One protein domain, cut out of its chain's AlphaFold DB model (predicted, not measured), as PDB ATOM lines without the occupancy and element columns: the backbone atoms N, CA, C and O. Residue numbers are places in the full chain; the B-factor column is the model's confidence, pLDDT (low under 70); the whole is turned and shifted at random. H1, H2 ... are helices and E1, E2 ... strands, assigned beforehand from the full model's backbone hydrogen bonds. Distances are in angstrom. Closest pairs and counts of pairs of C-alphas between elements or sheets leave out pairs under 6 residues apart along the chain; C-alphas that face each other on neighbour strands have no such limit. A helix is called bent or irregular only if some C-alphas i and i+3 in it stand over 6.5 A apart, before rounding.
ATOM      1  N   TYR A  13     178.732 156.707 144.803       95.75
ATOM      2  CA  TYR A  13     179.539 157.077 143.636       95.75
ATOM      3  C   TYR A  13     179.440 158.582 143.349       95.75
ATOM      4  O   TYR A  13     178.658 159.282 143.982       95.75
ATOM      5  N   GLY A  14     180.225 159.081 142.391       94.06
ATOM      6  CA  GLY A  14     180.216 160.492 141.988       94.06
ATOM      7  C   GLY A  14     180.968 161.440 142.931       94.06
ATOM      8  O   GLY A  14     181.507 161.025 143.963       94.06
ATOM      9  N   ASP A  15     181.017 162.706 142.512       91.25
ATOM     10  CA  ASP A  15     181.557 163.852 143.248       91.25
ATOM     11  C   ASP A  15     180.850 165.144 142.762       91.25
ATOM     12  O   ASP A  15     181.125 165.580 141.643       91.25
ATOM     13  N   PRO A  16     179.884 165.727 143.504       92.12
ATOM     14  CA  PRO A  16     179.411 165.335 144.836       92.12
ATOM     15  C   PRO A  16     178.776 163.931 144.889       92.12
ATOM     16  O   PRO A  16     178.293 163.420 143.871       92.12
ATOM     17  N   PRO A  17     178.782 163.269 146.063       96.25
ATOM     18  CA  PRO A  17     178.388 161.871 146.164       96.25
ATOM     19  C   PRO A  17     176.891 161.651 145.922       96.25
ATOM     20  O   PRO A  17     176.038 162.464 146.281       96.25
ATOM     21  N   ARG A  18     176.583 160.485 145.358       98.00
ATOM     22  CA  ARG A  18     175.246 159.945 145.100       98.00
ATOM     23  C   ARG A  18     175.171 158.530 145.648       98.00
ATOM     24  O   ARG A  18     176.104 157.752 145.472       98.00
ATOM     25  N   ALA A  19     174.068 158.192 146.298       97.62
ATOM     26  CA  ALA A  19     173.802 156.889 146.884       97.62
ATOM     27  C   ALA A  19     172.700 156.173 146.097       97.62
ATOM     28  O   ALA A  19     171.626 156.728 145.864       97.62
ATOM     29  N   ARG A  20     172.964 154.921 145.723       97.38
ATOM     30  CA  ARG A  20     171.974 153.970 145.212       97.38
ATOM     31  C   ARG A  20     172.210 152.623 145.882       97.38
ATOM     32  O   ARG A  20     173.019 151.820 145.423       97.38
ATOM     33  N   ILE A  21     171.538 152.409 147.003       96.25
ATOM     34  CA  ILE A  21     171.722 151.247 147.870       96.25
ATOM     35  C   ILE A  21     170.390 150.540 148.042       96.25
ATOM     36  O   ILE A  21     169.414 151.157 148.458       96.25
ATOM     37  N   GLY A  22     170.385 149.234 147.775       94.31
ATOM     38  CA  GLY A  22     169.183 148.411 147.846       94.31
ATOM     39  C   GLY A  22     168.208 148.672 146.696       94.31
ATOM     40  O   GLY A  22     168.541 149.310 145.694       94.31
ATOM     41  N   ALA A  23     166.998 148.138 146.843       91.75
ATOM     42  CA  ALA A  23     165.889 148.394 145.931       91.75
ATOM     43  C   ALA A  23     165.150 149.679 146.334       91.75
ATOM     44  O   ALA A  23     165.066 150.007 147.518       91.75
ATOM     45  N   TYR A  24     164.589 150.390 145.358       90.25
ATOM     46  CA  TYR A  24     163.773 151.574 145.630       90.25
ATOM     47  C   TYR A  24     162.548 151.194 146.478       90.25
ATOM     48  O   TYR A  24     161.863 150.224 146.163       90.25
ATOM     49  N   GLY A  25     162.303 151.915 147.576       83.19
ATOM     50  CA  GLY A  25     161.243 151.600 148.548       83.19
ATOM     51  C   GLY A  25     161.538 150.419 149.490       83.19
ATOM     52  O   GLY A  25     160.779 150.188 150.428       83.19
ATOM     53  N   GLY A  26     162.641 149.692 149.281       91.44
ATOM     54  CA  GLY A  26     163.136 148.653 150.185       91.44
ATOM     55  C   GLY A  26     164.204 149.172 151.149       91.44
ATOM     56  O   GLY A  26     164.565 150.349 151.122       91.44
ATOM     57  N   ILE A  27     164.742 148.280 151.992       95.56
ATOM     58  CA  ILE A  27     165.878 148.592 152.879       95.56
ATOM     59  C   ILE A  27     167.039 149.126 152.044       95.56
ATOM     60  O   ILE A  27     167.556 148.427 151.169       95.56
ATOM     61  N   GLY A  28     167.444 150.365 152.320       96.38
ATOM     62  CA  GLY A  28     168.377 151.057 151.450       96.38
ATOM     63  C   GLY A  28     168.323 152.575 151.535       96.38
ATOM     64  O   GLY A  28     167.709 153.163 152.429       96.38
ATOM     65  N   LEU A  29     169.018 153.194 150.583       97.44
ATOM     66  CA  LEU A  29     169.158 154.636 150.458       97.44
ATOM     67  C   LEU A  29     169.315 155.032 148.987       97.44
ATOM     68  O   LEU A  29     170.216 154.555 148.297       97.44
ATOM     69  N   PHE A  30     168.470 155.959 148.555       98.19
ATOM     70  CA  PHE A  30     168.556 156.682 147.294       98.19
ATOM     71  C   PHE A  30     168.637 158.166 147.638       98.19
ATOM     72  O   PHE A  30     167.721 158.716 148.257       98.19
ATOM     73  N   GLY A  31     169.764 158.786 147.305       97.56
ATOM     74  CA  GLY A  31     170.043 160.165 147.686       97.56
ATOM     75  C   GLY A  31     171.222 160.751 146.930       97.56
ATOM     76  O   GLY A  31     172.015 160.027 146.332       97.56
ATOM     77  N   GLN A  32     171.377 162.065 146.983       98.25
ATOM     78  CA  GLN A  32     172.536 162.760 146.434       98.25
ATOM     79  C   GLN A  32     172.833 164.034 147.207       98.25
ATOM     80  O   GLN A  32     171.922 164.718 147.666       98.25
ATOM     81  N   VAL A  33     174.113 164.357 147.329       98.12
ATOM     82  CA  VAL A  33     174.543 165.694 147.730       98.12
ATOM     83  C   VAL A  33     174.578 166.555 146.477       98.12
ATOM     84  O   VAL A  33     175.046 166.109 145.433       98.12
ATOM     85  N   ASP A  34     174.083 167.776 146.581       96.69
ATOM     86  CA  ASP A  34     174.144 168.758 145.511       96.69
ATOM     87  C   ASP A  34     174.472 170.144 146.073       96.69
ATOM     88  O   ASP A  34     174.351 170.402 147.274       96.69
ATOM     89  N   THR A  35     174.909 171.040 145.196       94.19
ATOM     90  CA  THR A  35     175.154 172.443 145.517       94.19
ATOM     91  C   THR A  35     174.150 173.306 144.771       94.19
ATOM     92  O   THR A  35     174.162 173.387 143.549       94.19
ATOM     93  N   THR A  36     173.303 173.986 145.529       92.12
ATOM     94  CA  THR A  36     172.316 174.947 145.027       92.12
ATOM     95  C   THR A  36     172.822 176.382 145.203       92.12
ATOM     96  O   THR A  36     173.860 176.605 145.837       92.12
ATOM     97  N   ALA A  37     172.077 177.363 144.683       88.69
ATOM     98  CA  ALA A  37     172.344 178.781 144.942       88.69
ATOM     99  C   ALA A  37     172.347 179.101 146.450       88.69
ATOM    100  O   ALA A  37     173.196 179.856 146.918       88.69
ATOM    101  N   ASP A  38     171.476 178.440 147.218       87.12
ATOM    102  CA  ASP A  38     171.326 178.651 148.664       87.12
ATOM    103  C   ASP A  38     172.322 177.830 149.500       87.12
ATOM    104  O   ASP A  38     172.388 177.959 150.722       87.12
ATOM    105  N   GLY A  39     173.108 176.958 148.860       94.81
ATOM    106  CA  GLY A  39     174.118 176.140 149.521       94.81
ATOM    107  C   GLY A  39     174.018 174.649 149.264       94.81
ATOM    108  O   GLY A  39     173.352 174.188 148.337       94.81
ATOM    109  N   VAL A  40     174.729 173.891 150.095       98.06
ATOM    110  CA  VAL A  40     174.766 172.432 150.005       98.06
ATOM    111  C   VAL A  40     173.465 171.827 150.521       98.06
ATOM    112  O   VAL A  40     172.977 172.170 151.602       98.06
ATOM    113  N   VAL A  41     172.924 170.896 149.743       98.12
ATOM    114  CA  VAL A  41     171.709 170.154 150.071       98.12
ATOM    115  C   VAL A  41     171.978 168.669 149.901       98.12
ATOM    116  O   VAL A  41     172.509 168.227 148.885       98.12
ATOM    117  N   TYR A  42     171.600 167.880 150.898       98.25
ATOM    118  CA  TYR A  42     171.535 166.434 150.791       98.25
ATOM    119  C   TYR A  42     170.091 166.020 150.498       98.25
ATOM    120  O   TYR A  42     169.254 165.967 151.397       98.25
ATOM    121  N   PHE A  43     169.821 165.734 149.226       97.88
ATOM    122  CA  PHE A  43     168.538 165.249 148.735       97.88
ATOM    123  C   PHE A  43     168.388 163.750 148.985       97.88
ATOM    124  O   PHE A  43     169.270 162.961 148.640       97.88
ATOM    125  N   ILE A  44     167.249 163.345 149.535       97.81
ATOM    126  CA  ILE A  44     166.869 161.954 149.771       97.81
ATOM    127  C   ILE A  44     165.581 161.679 149.008       97.81
ATOM    128  O   ILE A  44     164.541 162.252 149.320       97.81
ATOM    129  N   GLN A  45     165.649 160.777 148.032       96.75
ATOM    130  CA  GLN A  45     164.469 160.312 147.305       96.75
ATOM    131  C   GLN A  45     163.793 159.135 148.011       96.75
ATOM    132  O   GLN A  45     162.574 159.041 148.025       96.75
ATOM    133  N   ALA A  46     164.572 158.227 148.606       95.88
ATOM    134  CA  ALA A  46     164.034 157.114 149.384       95.88
ATOM    135  C   ALA A  46     165.037 156.653 150.439       95.88
ATOM    136  O   ALA A  46     166.238 156.559 150.174       95.88
ATOM    137  N   ILE A  47     164.551 156.324 151.635       96.69
ATOM    138  CA  ILE A  47     165.396 155.815 152.712       96.69
ATOM    139  C   ILE A  47     164.619 154.872 153.630       96.69
ATOM    140  O   ILE A  47     163.539 155.202 154.115       96.69
ATOM    141  N   VAL A  48     165.194 153.702 153.904       95.75
ATOM    142  CA  VAL A  48     164.640 152.717 154.840       95.75
ATOM    143  C   VAL A  48     165.788 152.124 155.659       95.75
ATOM    144  O   VAL A  48     166.603 151.355 155.152       95.75
ATOM    145  N   LEU A  49     165.855 152.495 156.945       94.06
ATOM    146  CA  LEU A  49     166.960 152.167 157.869       94.06
ATOM    147  C   LEU A  49     166.560 151.199 158.998       94.06
ATOM    148  O   LEU A  49     167.242 151.115 160.031       94.06
ATOM    149  N   ARG A  50     165.420 150.523 158.853       93.62
ATOM    150  CA  ARG A  50     164.884 149.552 159.815       93.62
ATOM    151  C   ARG A  50     164.142 148.437 159.084       93.62
ATOM    152  O   ARG A  50     163.668 148.644 157.973       93.62
ATOM    153  N   GLY A  51     164.047 147.280 159.721       92.50
ATOM    154  CA  GLY A  51     163.443 146.067 159.181       92.50
ATOM    155  C   GLY A  51     163.728 144.875 160.102       92.50
ATOM    156  O   GLY A  51     164.308 145.084 161.168       92.50
ATOM    157  N   PRO A  52     163.330 143.653 159.714       94.25
ATOM    158  CA  PRO A  52     163.583 142.444 160.498       94.25
ATOM    159  C   PRO A  52     165.083 142.144 160.641       94.25
ATOM    160  O   PRO A  52     165.881 142.484 159.762       94.25
ATOM    161  N   ASP A  53     165.457 141.443 161.715       93.88
ATOM    162  CA  ASP A  53     166.855 141.111 162.039       93.88
ATOM    163  C   ASP A  53     167.548 140.258 160.967       93.88
ATOM    164  O   ASP A  53     168.761 140.362 160.774       93.88
ATOM    165  N   SER A  54     166.783 139.482 160.194       94.50
ATOM    166  CA  SER A  54     167.291 138.742 159.030       94.50
ATOM    167  C   SER A  54     167.935 139.649 157.973       94.50
ATOM    168  O   SER A  54     168.767 139.194 157.192       94.50
ATOM    169  N   LEU A  55     167.605 140.945 157.971       95.12
ATOM    170  CA  LEU A  55     168.146 141.958 157.065       95.12
ATOM    171  C   LEU A  55     169.146 142.899 157.757       95.12
ATOM    172  O   LEU A  55     169.527 143.926 157.189       95.12
ATOM    173  N   ALA A  56     169.625 142.553 158.957       95.69
ATOM    174  CA  ALA A  56     170.555 143.376 159.731       95.69
ATOM    175  C   ALA A  56     171.814 143.826 158.955       95.69
ATOM    176  O   ALA A  56     172.197 144.990 159.106       95.69
ATOM    177  N   PRO A  57     172.455 143.002 158.095       96.00
ATOM    178  CA  PRO A  57     173.578 143.466 157.278       96.00
ATOM    179  C   PRO A  57     173.200 144.600 156.313       96.00
ATOM    180  O   PRO A  57     173.925 145.589 156.221       96.00
ATOM    181  N   ALA A  58     172.048 144.496 155.643       95.38
ATOM    182  CA  ALA A  58     171.563 145.525 154.722       95.38
ATOM    183  C   ALA A  58     171.176 146.813 155.464       95.38
ATOM    184  O   ALA A  58     171.477 147.912 155.000       95.38
ATOM    185  N   ILE A  59     170.575 146.681 156.650       96.69
ATOM    186  CA  ILE A  59     170.234 147.814 157.519       96.69
ATOM    187  C   ILE A  59     171.494 148.558 157.968       96.69
ATOM    188  O   ILE A  59     171.531 149.787 157.893       96.69
ATOM    189  N   ARG A  60     172.533 147.838 158.418       95.94
ATOM    190  CA  ARG A  60     173.821 148.450 158.790       95.94
ATOM    191  C   ARG A  60     174.430 149.194 157.609       95.94
ATOM    192  O   ARG A  60     174.728 150.374 157.737       95.94
ATOM    193  N   HIS A  61     174.481 148.556 156.441       95.88
ATOM    194  CA  HIS A  61     175.009 149.173 155.224       95.88
ATOM    195  C   HIS A  61     174.256 150.454 154.825       95.88
ATOM    196  O   HIS A  61     174.875 151.467 154.507       95.88
ATOM    197  N   ALA A  62     172.920 150.456 154.903       96.62
ATOM    198  CA  ALA A  62     172.110 151.644 154.628       96.62
ATOM    199  C   ALA A  62     172.360 152.778 155.643       96.62
ATOM    200  O   ALA A  62     172.414 153.948 155.262       96.62
ATOM    201  N   ARG A  63     172.554 152.449 156.929       96.25
ATOM    202  CA  ARG A  63     172.889 153.428 157.980       96.25
ATOM    203  C   ARG A  63     174.281 154.017 157.788       96.25
ATOM    204  O   ARG A  63     174.432 155.236 157.883       96.25
ATOM    205  N   ASP A  64     175.265 153.182 157.473       95.94
ATOM    206  CA  ASP A  64     176.640 153.613 157.216       95.94
ATOM    207  C   ASP A  64     176.694 154.545 156.002       95.94
ATOM    208  O   ASP A  64     177.318 155.605 156.048       95.94
ATOM    209  N   ALA A  65     175.957 154.212 154.942       96.88
ATOM    210  CA  ALA A  65     175.812 155.074 153.779       96.88
ATOM    211  C   ALA A  65     175.102 156.389 154.082       96.88
ATOM    212  O   ALA A  65     175.560 157.442 153.648       96.88
ATOM    213  N   HIS A  66     174.022 156.361 154.862       97.56
ATOM    214  CA  HIS A  66     173.342 157.583 155.266       97.56
ATOM    215  C   HIS A  66     174.270 158.509 156.061       97.56
ATOM    216  O   HIS A  66     174.341 159.704 155.769       97.56
ATOM    217  N   ARG A  67     175.039 157.954 157.008       96.56
ATOM    218  CA  ARG A  67     176.052 158.695 157.767       96.56
ATOM    219  C   ARG A  67     177.139 159.257 156.853       96.56
ATOM    220  O   ARG A  67     177.480 160.430 156.983       96.56
ATOM    221  N   TYR A  68     177.648 158.455 155.916       97.06
ATOM    222  CA  TYR A  68     178.635 158.904 154.934       97.06
ATOM    223  C   TYR A  68     178.123 160.098 154.121       97.06
ATOM    224  O   TYR A  68     178.847 161.076 153.946       97.06
ATOM    225  N   MET A  69     176.874 160.044 153.651       98.12
ATOM    226  CA  MET A  69     176.261 161.119 152.868       98.12
ATOM    227  C   MET A  69     176.085 162.403 153.689       98.12
ATOM    228  O   MET A  69     176.433 163.476 153.203       98.12
ATOM    229  N   ILE A  70     175.625 162.297 154.942       97.88
ATOM    230  CA  ILE A  70     175.500 163.434 155.871       97.88
ATOM    231  C   ILE A  70     176.858 164.109 156.091       97.88
ATOM    232  O   ILE A  70     176.973 165.327 155.968       97.88
ATOM    233  N   VAL A  71     177.897 163.328 156.394       97.12
ATOM    234  CA  VAL A  71     179.232 163.886 156.644       97.12
ATOM    235  C   VAL A  71     179.841 164.450 155.366       97.12
ATOM    236  O   VAL A  71     180.447 165.514 155.404       97.12
ATOM    237  N   SER A  72     179.617 163.809 154.221       96.69
ATOM    238  CA  SER A  72     180.050 164.356 152.936       96.69
ATOM    239  C   SER A  72     179.383 165.703 152.653       96.69
ATOM    240  O   SER A  72     180.073 166.651 152.298       96.69
ATOM    241  N   ALA A  73     178.072 165.837 152.872       97.81
ATOM    242  CA  ALA A  73     177.380 167.118 152.726       97.81
ATOM    243  C   ALA A  73     177.971 168.197 153.649       97.81
ATOM    244  O   ALA A  73     178.223 169.317 153.206       97.81
ATOM    245  N   ALA A  74     178.275 167.850 154.903       97.81
ATOM    246  CA  ALA A  74     178.924 168.764 155.839       97.81
ATOM    247  C   ALA A  74     180.343 169.162 155.400       97.81
ATOM    248  O   ALA A  74     180.710 170.330 155.490       97.81
ATOM    249  N   GLU A  75     181.132 168.222 154.880       96.25
ATOM    250  CA  GLU A  75     182.456 168.485 154.310       96.25
ATOM    251  C   GLU A  75     182.383 169.437 153.108       96.25
ATOM    252  O   GLU A  75     183.152 170.398 153.024       96.25
ATOM    253  N   PHE A  76     181.428 169.217 152.202       95.94
ATOM    254  CA  PHE A  76     181.165 170.110 151.072       95.94
ATOM    255  C   PHE A  76     180.755 171.513 151.539       95.94
ATOM    256  O   PHE A  76     181.285 172.506 151.040       95.94
ATOM    257  N   ALA A  77     179.863 171.605 152.526       97.19
ATOM    258  CA  ALA A  77     179.418 172.870 153.099       97.19
ATOM    259  C   ALA A  77     180.576 173.617 153.782       97.19
ATOM    260  O   ALA A  77     180.782 174.805 153.529       97.19
ATOM    261  N   ARG A  78     181.414 172.904 154.550       96.94
ATOM    262  CA  ARG A  78     182.620 173.449 155.191       96.94
ATOM    263  C   ARG A  78     183.578 174.063 154.176       96.94
ATOM    264  O   ARG A  78     184.034 175.184 154.378       96.94
ATOM    265  N   ARG A  79     183.868 173.359 153.074       94.81
ATOM    266  CA  ARG A  79     184.758 173.860 152.004       94.81
ATOM    267  C   ARG A  79     184.240 175.140 151.351       94.81
ATOM    268  O   ARG A  79     185.027 175.905 150.811       94.81
ATOM    269  N   ARG A  80     182.929 175.374 151.415       94.94
ATOM    270  CA  ARG A  80     182.260 176.576 150.905       94.94
ATOM    271  C   ARG A  80     182.079 177.666 151.967       94.94
ATOM    272  O   ARG A  80     181.408 178.654 151.697       94.94
ATOM    273  N   GLY A  81     182.628 177.488 153.170       96.06
ATOM    274  CA  GLY A  81     182.478 178.437 154.276       96.06
ATOM    275  C   GLY A  81     181.074 178.471 154.885       96.06
ATOM    276  O   GLY A  81     180.727 179.427 155.574       96.06
ATOM    277  N   GLN A  82     180.247 177.453 154.634       97.19
ATOM    278  CA  GLN A  82     178.881 177.397 155.145       97.19
ATOM    279  C   GLN A  82     178.844 176.745 156.527       97.19
ATOM    280  O   GLN A  82     179.448 175.699 156.763       97.19
ATOM    281  N   TRP A  83     178.086 177.355 157.438       97.00
ATOM    282  CA  TRP A  83     177.890 176.834 158.796       97.00
ATOM    283  C   TRP A  83     176.811 175.750 158.879       97.00
ATOM    284  O   TRP A  83     176.735 174.996 159.854       97.00
ATOM    285  N   LEU A  84     175.958 175.700 157.858       97.75
ATOM    286  CA  LEU A  84     174.764 174.879 157.771       97.75
ATOM    287  C   LEU A  84     174.701 174.223 156.391       97.75
ATOM    288  O   LEU A  84     175.206 174.772 155.412       97.75
ATOM    289  N   PHE A  85     174.028 173.084 156.315       98.19
ATOM    290  CA  PHE A  85     173.532 172.516 155.065       98.19
ATOM    291  C   PHE A  85     172.125 171.967 155.289       98.19
ATOM    292  O   PHE A  85     171.710 171.740 156.432       98.19
ATOM    293  N   ARG A  86     171.386 171.755 154.203       98.12
ATOM    294  CA  ARG A  86     170.011 171.252 154.277       98.12
ATOM    295  C   ARG A  86     169.963 169.748 154.054       98.12
ATOM    296  O   ARG A  86     170.646 169.218 153.179       98.12
ATOM    297  N   LEU A  87     169.138 169.064 154.836       98.12
ATOM    298  CA  LEU A  87     168.711 167.692 154.586       98.12
ATOM    299  C   LEU A  87     167.300 167.759 154.005       98.12
ATOM    300  O   LEU A  87     166.393 168.176 154.716       98.12
ATOM    301  N   HIS A  88     167.120 167.347 152.752       98.06
ATOM    302  CA  HIS A  88     165.864 167.485 152.012       98.06
ATOM    303  C   HIS A  88     165.299 166.116 151.640       98.06
ATOM    304  O   HIS A  88     165.936 165.361 150.906       98.06
ATOM    305  N   GLY A  89     164.109 165.782 152.127       97.19
ATOM    306  CA  GLY A  89     163.376 164.577 151.744       97.19
ATOM    307  C   GLY A  89     162.314 164.878 150.702       97.19
ATOM    308  O   GLY A  89     161.423 165.687 150.949       97.19
ATOM    309  N   VAL A  90     162.385 164.182 149.569       95.75
ATOM    310  CA  VAL A  90     161.379 164.254 148.506       95.75
ATOM    311  C   VAL A  90     160.170 163.403 148.891       95.75
ATOM    312  O   VAL A  90     160.346 162.274 149.355       95.75
ATOM    313  N   GLN A  91     158.953 163.925 148.705       92.94
ATOM    314  CA  GLN A  91     157.698 163.246 149.067       92.94
ATOM    315  C   GLN A  91     157.728 162.695 150.506       92.94
ATOM    316  O   GLN A  91     157.422 161.532 150.786       92.94
ATOM    317  N   ALA A  92     158.159 163.543 151.438       92.12
ATOM    318  CA  ALA A  92     158.494 163.153 152.796       92.12
ATOM    319  C   ALA A  92     157.253 162.786 153.626       92.12
ATOM    320  O   ALA A  92     156.528 163.653 154.131       92.12
ATOM    321  N   GLY A  93     157.059 161.483 153.838       92.94
ATOM    322  CA  GLY A  93     156.056 160.949 154.757       92.94
ATOM    323  C   GLY A  93     156.392 161.178 156.245       92.94
ATOM    324  O   GLY A  93     157.520 161.552 156.581       92.94
ATOM    325  N   PRO A  94     155.445 160.905 157.165       94.31
ATOM    326  CA  PRO A  94     155.589 161.206 158.596       94.31
ATOM    327  C   PRO A  94     156.841 160.604 159.253       94.31
ATOM    328  O   PRO A  94     157.506 161.267 160.048       94.31
ATOM    329  N   GLU A  95     157.213 159.376 158.880       93.19
ATOM    330  CA  GLU A  95     158.401 158.700 159.417       93.19
ATOM    331  C   GLU A  95     159.706 159.414 159.041       93.19
ATOM    332  O   GLU A  95     160.620 159.509 159.866       93.19
ATOM    333  N   PHE A  96     159.792 159.940 157.812       95.19
ATOM    334  CA  PHE A  96     160.948 160.719 157.377       95.19
ATOM    335  C   PHE A  96     161.021 162.040 158.137       95.19
ATOM    336  O   PHE A  96     162.086 162.375 158.649       95.19
ATOM    337  N   ARG A  97     159.895 162.754 158.270       96.06
ATOM    338  CA  ARG A  97     159.828 164.023 159.018       96.06
ATOM    339  C   ARG A  97     160.302 163.833 160.458       96.06
ATOM    340  O   ARG A  97     161.223 164.510 160.900       96.06
ATOM    341  N   ALA A  98     159.789 162.806 161.141       96.12
ATOM    342  CA  ALA A  98     160.209 162.467 162.498       96.12
ATOM    343  C   ALA A  98     161.701 162.095 162.591       96.12
ATOM    344  O   ALA A  98     162.358 162.389 163.590       96.12
ATOM    345  N   HIS A  99     162.255 161.430 161.574       95.62
ATOM    346  CA  HIS A  99     163.690 161.143 161.499       95.62
ATOM    347  C   HIS A  99     164.530 162.408 161.304       95.62
ATOM    348  O   HIS A  99     165.492 162.613 162.046       95.62
ATOM    349  N   ALA A 100     164.143 163.264 160.362       96.94
ATOM    350  CA  ALA A 100     164.799 164.535 160.090       96.94
ATOM    351  C   ALA A 100     164.784 165.445 161.328       96.94
ATOM    352  O   ALA A 100     165.830 165.958 161.720       96.94
ATOM    353  N   ASP A 101     163.649 165.549 162.021       97.69
ATOM    354  CA  ASP A 101     163.529 166.319 163.261       97.69
ATOM    355  C   ASP A 101     164.427 165.788 164.378       97.69
ATOM    356  O   ASP A 101     165.053 166.564 165.103       97.69
ATOM    357  N   ARG A 102     164.526 164.461 164.533       96.56
ATOM    358  CA  ARG A 102     165.457 163.866 165.503       96.56
ATOM    359  C   ARG A 102     166.901 164.231 165.173       96.56
ATOM    360  O   ARG A 102     167.630 164.629 166.077       96.56
ATOM    361  N   LEU A 103     167.302 164.153 163.901       95.69
ATOM    362  CA  LEU A 103     168.636 164.587 163.472       95.69
ATOM    363  C   LEU A 103     168.859 166.074 163.763       95.69
ATOM    364  O   LEU A 103     169.891 166.434 164.329       95.69
ATOM    365  N   ALA A 104     167.886 166.927 163.449       97.00
ATOM    366  CA  ALA A 104     167.967 168.359 163.698       97.00
ATOM    367  C   ALA A 104     168.124 168.679 165.194       97.00
ATOM    368  O   ALA A 104     168.915 169.546 165.561       97.00
ATOM    369  N   ARG A 105     167.452 167.929 166.079       97.19
ATOM    370  CA  ARG A 105     167.613 168.076 167.536       97.19
ATOM    371  C   ARG A 105     169.011 167.708 168.028       97.19
ATOM    372  O   ARG A 105     169.504 168.343 168.954       97.19
ATOM    373  N   THR A 106     169.642 166.695 167.439       95.25
ATOM    374  CA  THR A 106     170.960 166.214 167.886       95.25
ATOM    375  C   THR A 106     172.110 167.019 167.280       95.25
ATOM    376  O   THR A 106     172.994 167.475 168.001       95.25
ATOM    377  N   ILE A 107     172.110 167.201 165.959       96.31
ATOM    378  CA  ILE A 107     173.250 167.744 165.197       96.31
ATOM    379  C   ILE A 107     172.874 168.926 164.295       96.31
ATOM    380  O   ILE A 107     173.709 169.413 163.536       96.31
ATOM    381  N   GLY A 108     171.638 169.415 164.371       95.81
ATOM    382  CA  GLY A 108     171.161 170.547 163.582       95.81
ATOM    383  C   GLY A 108     170.655 171.715 164.417       95.81
ATOM    384  O   GLY A 108     171.130 171.968 165.534       95.81
ATOM    385  N   ILE A 109     169.709 172.440 163.821       96.19
ATOM    386  CA  ILE A 109     168.930 173.491 164.471       96.19
ATOM    387  C   ILE A 109     167.598 172.886 164.923       96.19
ATOM    388  O   ILE A 109     166.794 172.434 164.102       96.19
ATOM    389  N   VAL A 110     167.350 172.898 166.234       96.06
ATOM    390  CA  VAL A 110     166.078 172.456 166.825       96.06
ATOM    391  C   VAL A 110     164.932 173.279 166.228       96.06
ATOM    392  O   VAL A 110     164.994 174.503 166.231       96.06
ATOM    393  N   GLY A 111     163.893 172.611 165.723       94.38
ATOM    394  CA  GLY A 111     162.722 173.284 165.148       94.38
ATOM    395  C   GLY A 111     162.933 173.874 163.748       94.38
ATOM    396  O   GLY A 111     162.061 174.587 163.275       94.38
ATOM    397  N   SER A 112     164.047 173.568 163.070       96.00
ATOM    398  CA  SER A 112     164.278 173.987 161.671       96.00
ATOM    399  C   SER A 112     163.481 173.203 160.625       96.00
ATOM    400  O   SER A 112     163.634 173.454 159.434       96.00
ATOM    401  N   GLY A 113     162.674 172.235 161.059       95.00
ATOM    402  CA  GLY A 113     161.847 171.426 160.183       95.00
ATOM    403  C   GLY A 113     160.808 172.258 159.447       95.00
ATOM    404  O   GLY A 113     159.944 172.871 160.071       95.00
ATOM    405  N   MET A 114     160.881 172.247 158.119       95.62
ATOM    406  CA  MET A 114     159.996 173.002 157.244       95.62
ATOM    407  C   MET A 114     159.373 172.076 156.203       95.62
ATOM    408  O   MET A 114     160.070 171.359 155.484       95.62
ATOM    409  N   ALA A 115     158.043 172.092 156.124       93.69
ATOM    410  CA  ALA A 115     157.316 171.416 155.059       93.69
ATOM    411  C   ALA A 115     157.322 172.287 153.798       93.69
ATOM    412  O   ALA A 115     156.931 173.450 153.844       93.69
ATOM    413  N   ILE A 116     157.743 171.699 152.682       90.88
ATOM    414  CA  ILE A 116     157.725 172.304 151.349       90.88
ATOM    415  C   ILE A 116     156.911 171.353 150.473       90.88
ATOM    416  O   ILE A 116     157.476 170.592 149.699       90.88
ATOM    417  N   GLU A 117     155.596 171.285 150.700       84.12
ATOM    418  CA  GLU A 117     154.762 170.169 150.233       84.12
ATOM    419  C   GLU A 117     154.973 169.831 148.742       84.12
ATOM    420  O   GLU A 117     154.900 170.726 147.896       84.12
ATOM    421  N   PRO A 118     155.235 168.549 148.403       89.38
ATOM    422  CA  PRO A 118     155.151 167.344 149.249       89.38
ATOM    423  C   PRO A 118     156.425 167.007 150.058       89.38
ATOM    424  O   PRO A 118     156.497 165.951 150.692       89.38
ATOM    425  N   ASP A 119     157.424 167.879 150.048       96.50
ATOM    426  CA  ASP A 119     158.760 167.646 150.590       96.50
ATOM    427  C   ASP A 119     158.913 168.147 152.035       96.50
ATOM    428  O   ASP A 119     158.037 168.805 152.610       96.50
ATOM    429  N   TYR A 120     160.040 167.800 152.655       97.50
ATOM    430  CA  TYR A 120     160.389 168.251 153.998       97.50
ATOM    431  C   TYR A 120     161.889 168.459 154.131       97.50
ATOM    432  O   TYR A 120     162.671 167.588 153.738       97.50
ATOM    433  N   GLU A 121     162.293 169.564 154.746       97.00
ATOM    434  CA  GLU A 121     163.699 169.861 154.993       97.00
ATOM    435  C   GLU A 121     163.991 170.243 156.444       97.00
ATOM    436  O   GLU A 121     163.130 170.740 157.163       97.00
ATOM    437  N   VAL A 122     165.233 170.002 156.870       98.12
ATOM    438  CA  VAL A 122     165.799 170.489 158.137       98.12
ATOM    439  C   VAL A 122     167.198 171.052 157.899       98.12
ATOM    440  O   VAL A 122     167.901 170.633 156.973       98.12
ATOM    441  N   ALA A 123     167.646 171.948 158.779       98.06
ATOM    442  CA  ALA A 123     169.003 172.483 158.758       98.06
ATOM    443  C   ALA A 123     169.921 171.715 159.722       98.06
ATOM    444  O   ALA A 123     169.643 171.600 160.921       98.06
ATOM    445  N   LEU A 124     171.051 171.222 159.208       98.25
ATOM    446  CA  LEU A 124     172.087 170.540 159.984       98.25
ATOM    447  C   LEU A 124     173.325 171.429 160.148       98.25
ATOM    448  O   LEU A 124     173.706 172.152 159.230       98.25
ATOM    449  N   VAL A 125     173.957 171.378 161.326       98.19
ATOM    450  CA  VAL A 125     175.077 172.253 161.702       98.19
ATOM    451  C   VAL A 125     176.396 171.567 161.375       98.19
ATOM    452  O   VAL A 125     176.731 170.535 161.956       98.19
ATOM    453  N   VAL A 126     177.176 172.174 160.481       97.94
ATOM    454  CA  VAL A 126     178.409 171.592 159.937       97.94
ATOM    455  C   VAL A 126     179.410 171.215 161.038       97.94
ATOM    456  O   VAL A 126     179.794 170.047 161.090       97.94
ATOM    457  N   PRO A 127     179.785 172.110 161.980       97.06
ATOM    458  CA  PRO A 127     180.699 171.737 163.061       97.06
ATOM    459  C   PRO A 127     180.214 170.576 163.934       97.06
ATOM    460  O   PRO A 127     181.033 169.784 164.379       97.06
ATOM    461  N   LYS A 128     178.901 170.451 164.174       96.62
ATOM    462  CA  LYS A 128     178.345 169.363 164.998       96.62
ATOM    463  C   LYS A 128     178.375 168.023 164.270       96.62
ATOM    464  O   LYS A 128     178.559 166.992 164.901       96.62
ATOM    465  N   VAL A 129     178.167 168.039 162.955       96.25
ATOM    466  CA  VAL A 129     178.204 166.836 162.115       96.25
ATOM    467  C   VAL A 129     179.628 166.290 161.985       96.25
ATOM    468  O   VAL A 129     179.803 165.077 161.911       96.25
ATOM    469  N   LEU A 130     180.627 167.177 161.955       94.75
ATOM    470  CA  LEU A 130     182.044 166.836 161.775       94.75
ATOM    471  C   LEU A 130     182.818 166.625 163.094       94.75
ATOM    472  O   LEU A 130     184.039 166.467 163.047       94.75
ATOM    473  N   ALA A 131     182.137 166.676 164.244       89.69
ATOM    474  CA  ALA A 131     182.737 166.516 165.571       89.69
ATOM    475  C   ALA A 131     183.052 165.053 165.940       89.69
ATOM    476  O   ALA A 131     182.421 164.112 165.396       89.69
TER     477      ALA A 131
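Overview. This is residues 13 to 131 of the 131 residues of an uncharacterized protein of Enhydrobacter sp. CC-CFT640 (UniProt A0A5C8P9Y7). What is the first picture? One twisted sheet of six strands has two helices over one face: the long H1 packs mainly on E2 and E3, the shorter H2 mainly on E6. H1 runs along the longest axis, and the small H3 packs on its residues 70 to 78. What are the parts? The printed part has 119 residues with six named strands and three named helices, E1 E2 E3 H1 E4 H2 E5 E6 H3 along the chain, of mixed class; the mixed sheet runs E1 E2 E3 E4 E6 E5, and with H1 and H2 on one face it makes two layers. How large is it? It is compact, with a radius of gyration of the C-alphas of 13.5 A and spans of 42 by 28 by 24 A.

Arrangement. How does the sheet begin? E1, residues 18 to 21, E2, residues 28 to 36, and E3, residues 39 to 48, form a meander, each strand the antiparallel neighbour of the one before, in two hairpins. Within hydrogen-bond range are N 19 and O 31 at 2.8 A, and N 34 and O 41 at 2.8 A. What comes next? H1, residues 53 to 79, is on the sheet; its closest C-alphas to E2 are those of Ala 62 and Gly 28, 4.9 A apart. E3, H1 and E4, residues 84 to 89, form a strand-helix-strand unit, two parallel neighbour strands with a helix between, its crossover right-handed; N 42 and O 86 are within hydrogen-bond range at 2.8 A. Where is the second large helix? H2, residues 94 to 107, is on the same face as H1, but apart from it; its closest C-alphas to E6, residues 119 to 125, are those of Ala 104 and Leu 124, 6.0 A apart. E4, H2 and E5, residues 114 to 116, form a split strand-helix-strand unit, two strands that run the same way in the sheet with E6 between them, and its crossover is right-handed. E6 is antiparallel to E4, with N 87 and O 122 at 2.9 A, and forms a hairpin with E5, with N 114 and O 121 at 2.9 A. And the last helix? H3, residues 126 to 129, only grazes the sheet and touches H1, the closest C-alphas being those of Val 126 and Ala 74, 5.0 A apart. Every O i to N i+4 pair is within hydrogen-bond range in H2, and 21 of 23 in H1; H3 is too short for such a pair.

Along the chain. Where do the strands lie? E1 begins at C-alpha 18, (175.246, 159.945, 145.100); E2 measures 25.1 A, E3 25.8 A, E4 16.5 A and E6 20.3 A. E3 bends by 62 degrees at residue 45. Where are the helices? H1, 38.6 A long, begins at C-alpha 53, (166.855, 141.111, 162.039), and H2 is 20.0 A long; H3 ends at C-alpha 129, (178.204, 166.836, 162.115). H1 is irregular, with C-alphas 54 and 57 8.1 A apart, and has a kink of 28 degrees near residue 60.

Size, cuts and confidence. How far does it reach? The two C-alphas farthest apart, those of Ser 54 and Gly 81, are 42.8 A apart. Is it continuous and sure? The printed part has no cut and no long link, its mean pLDDT is 95.5, and no printed residue is under 70.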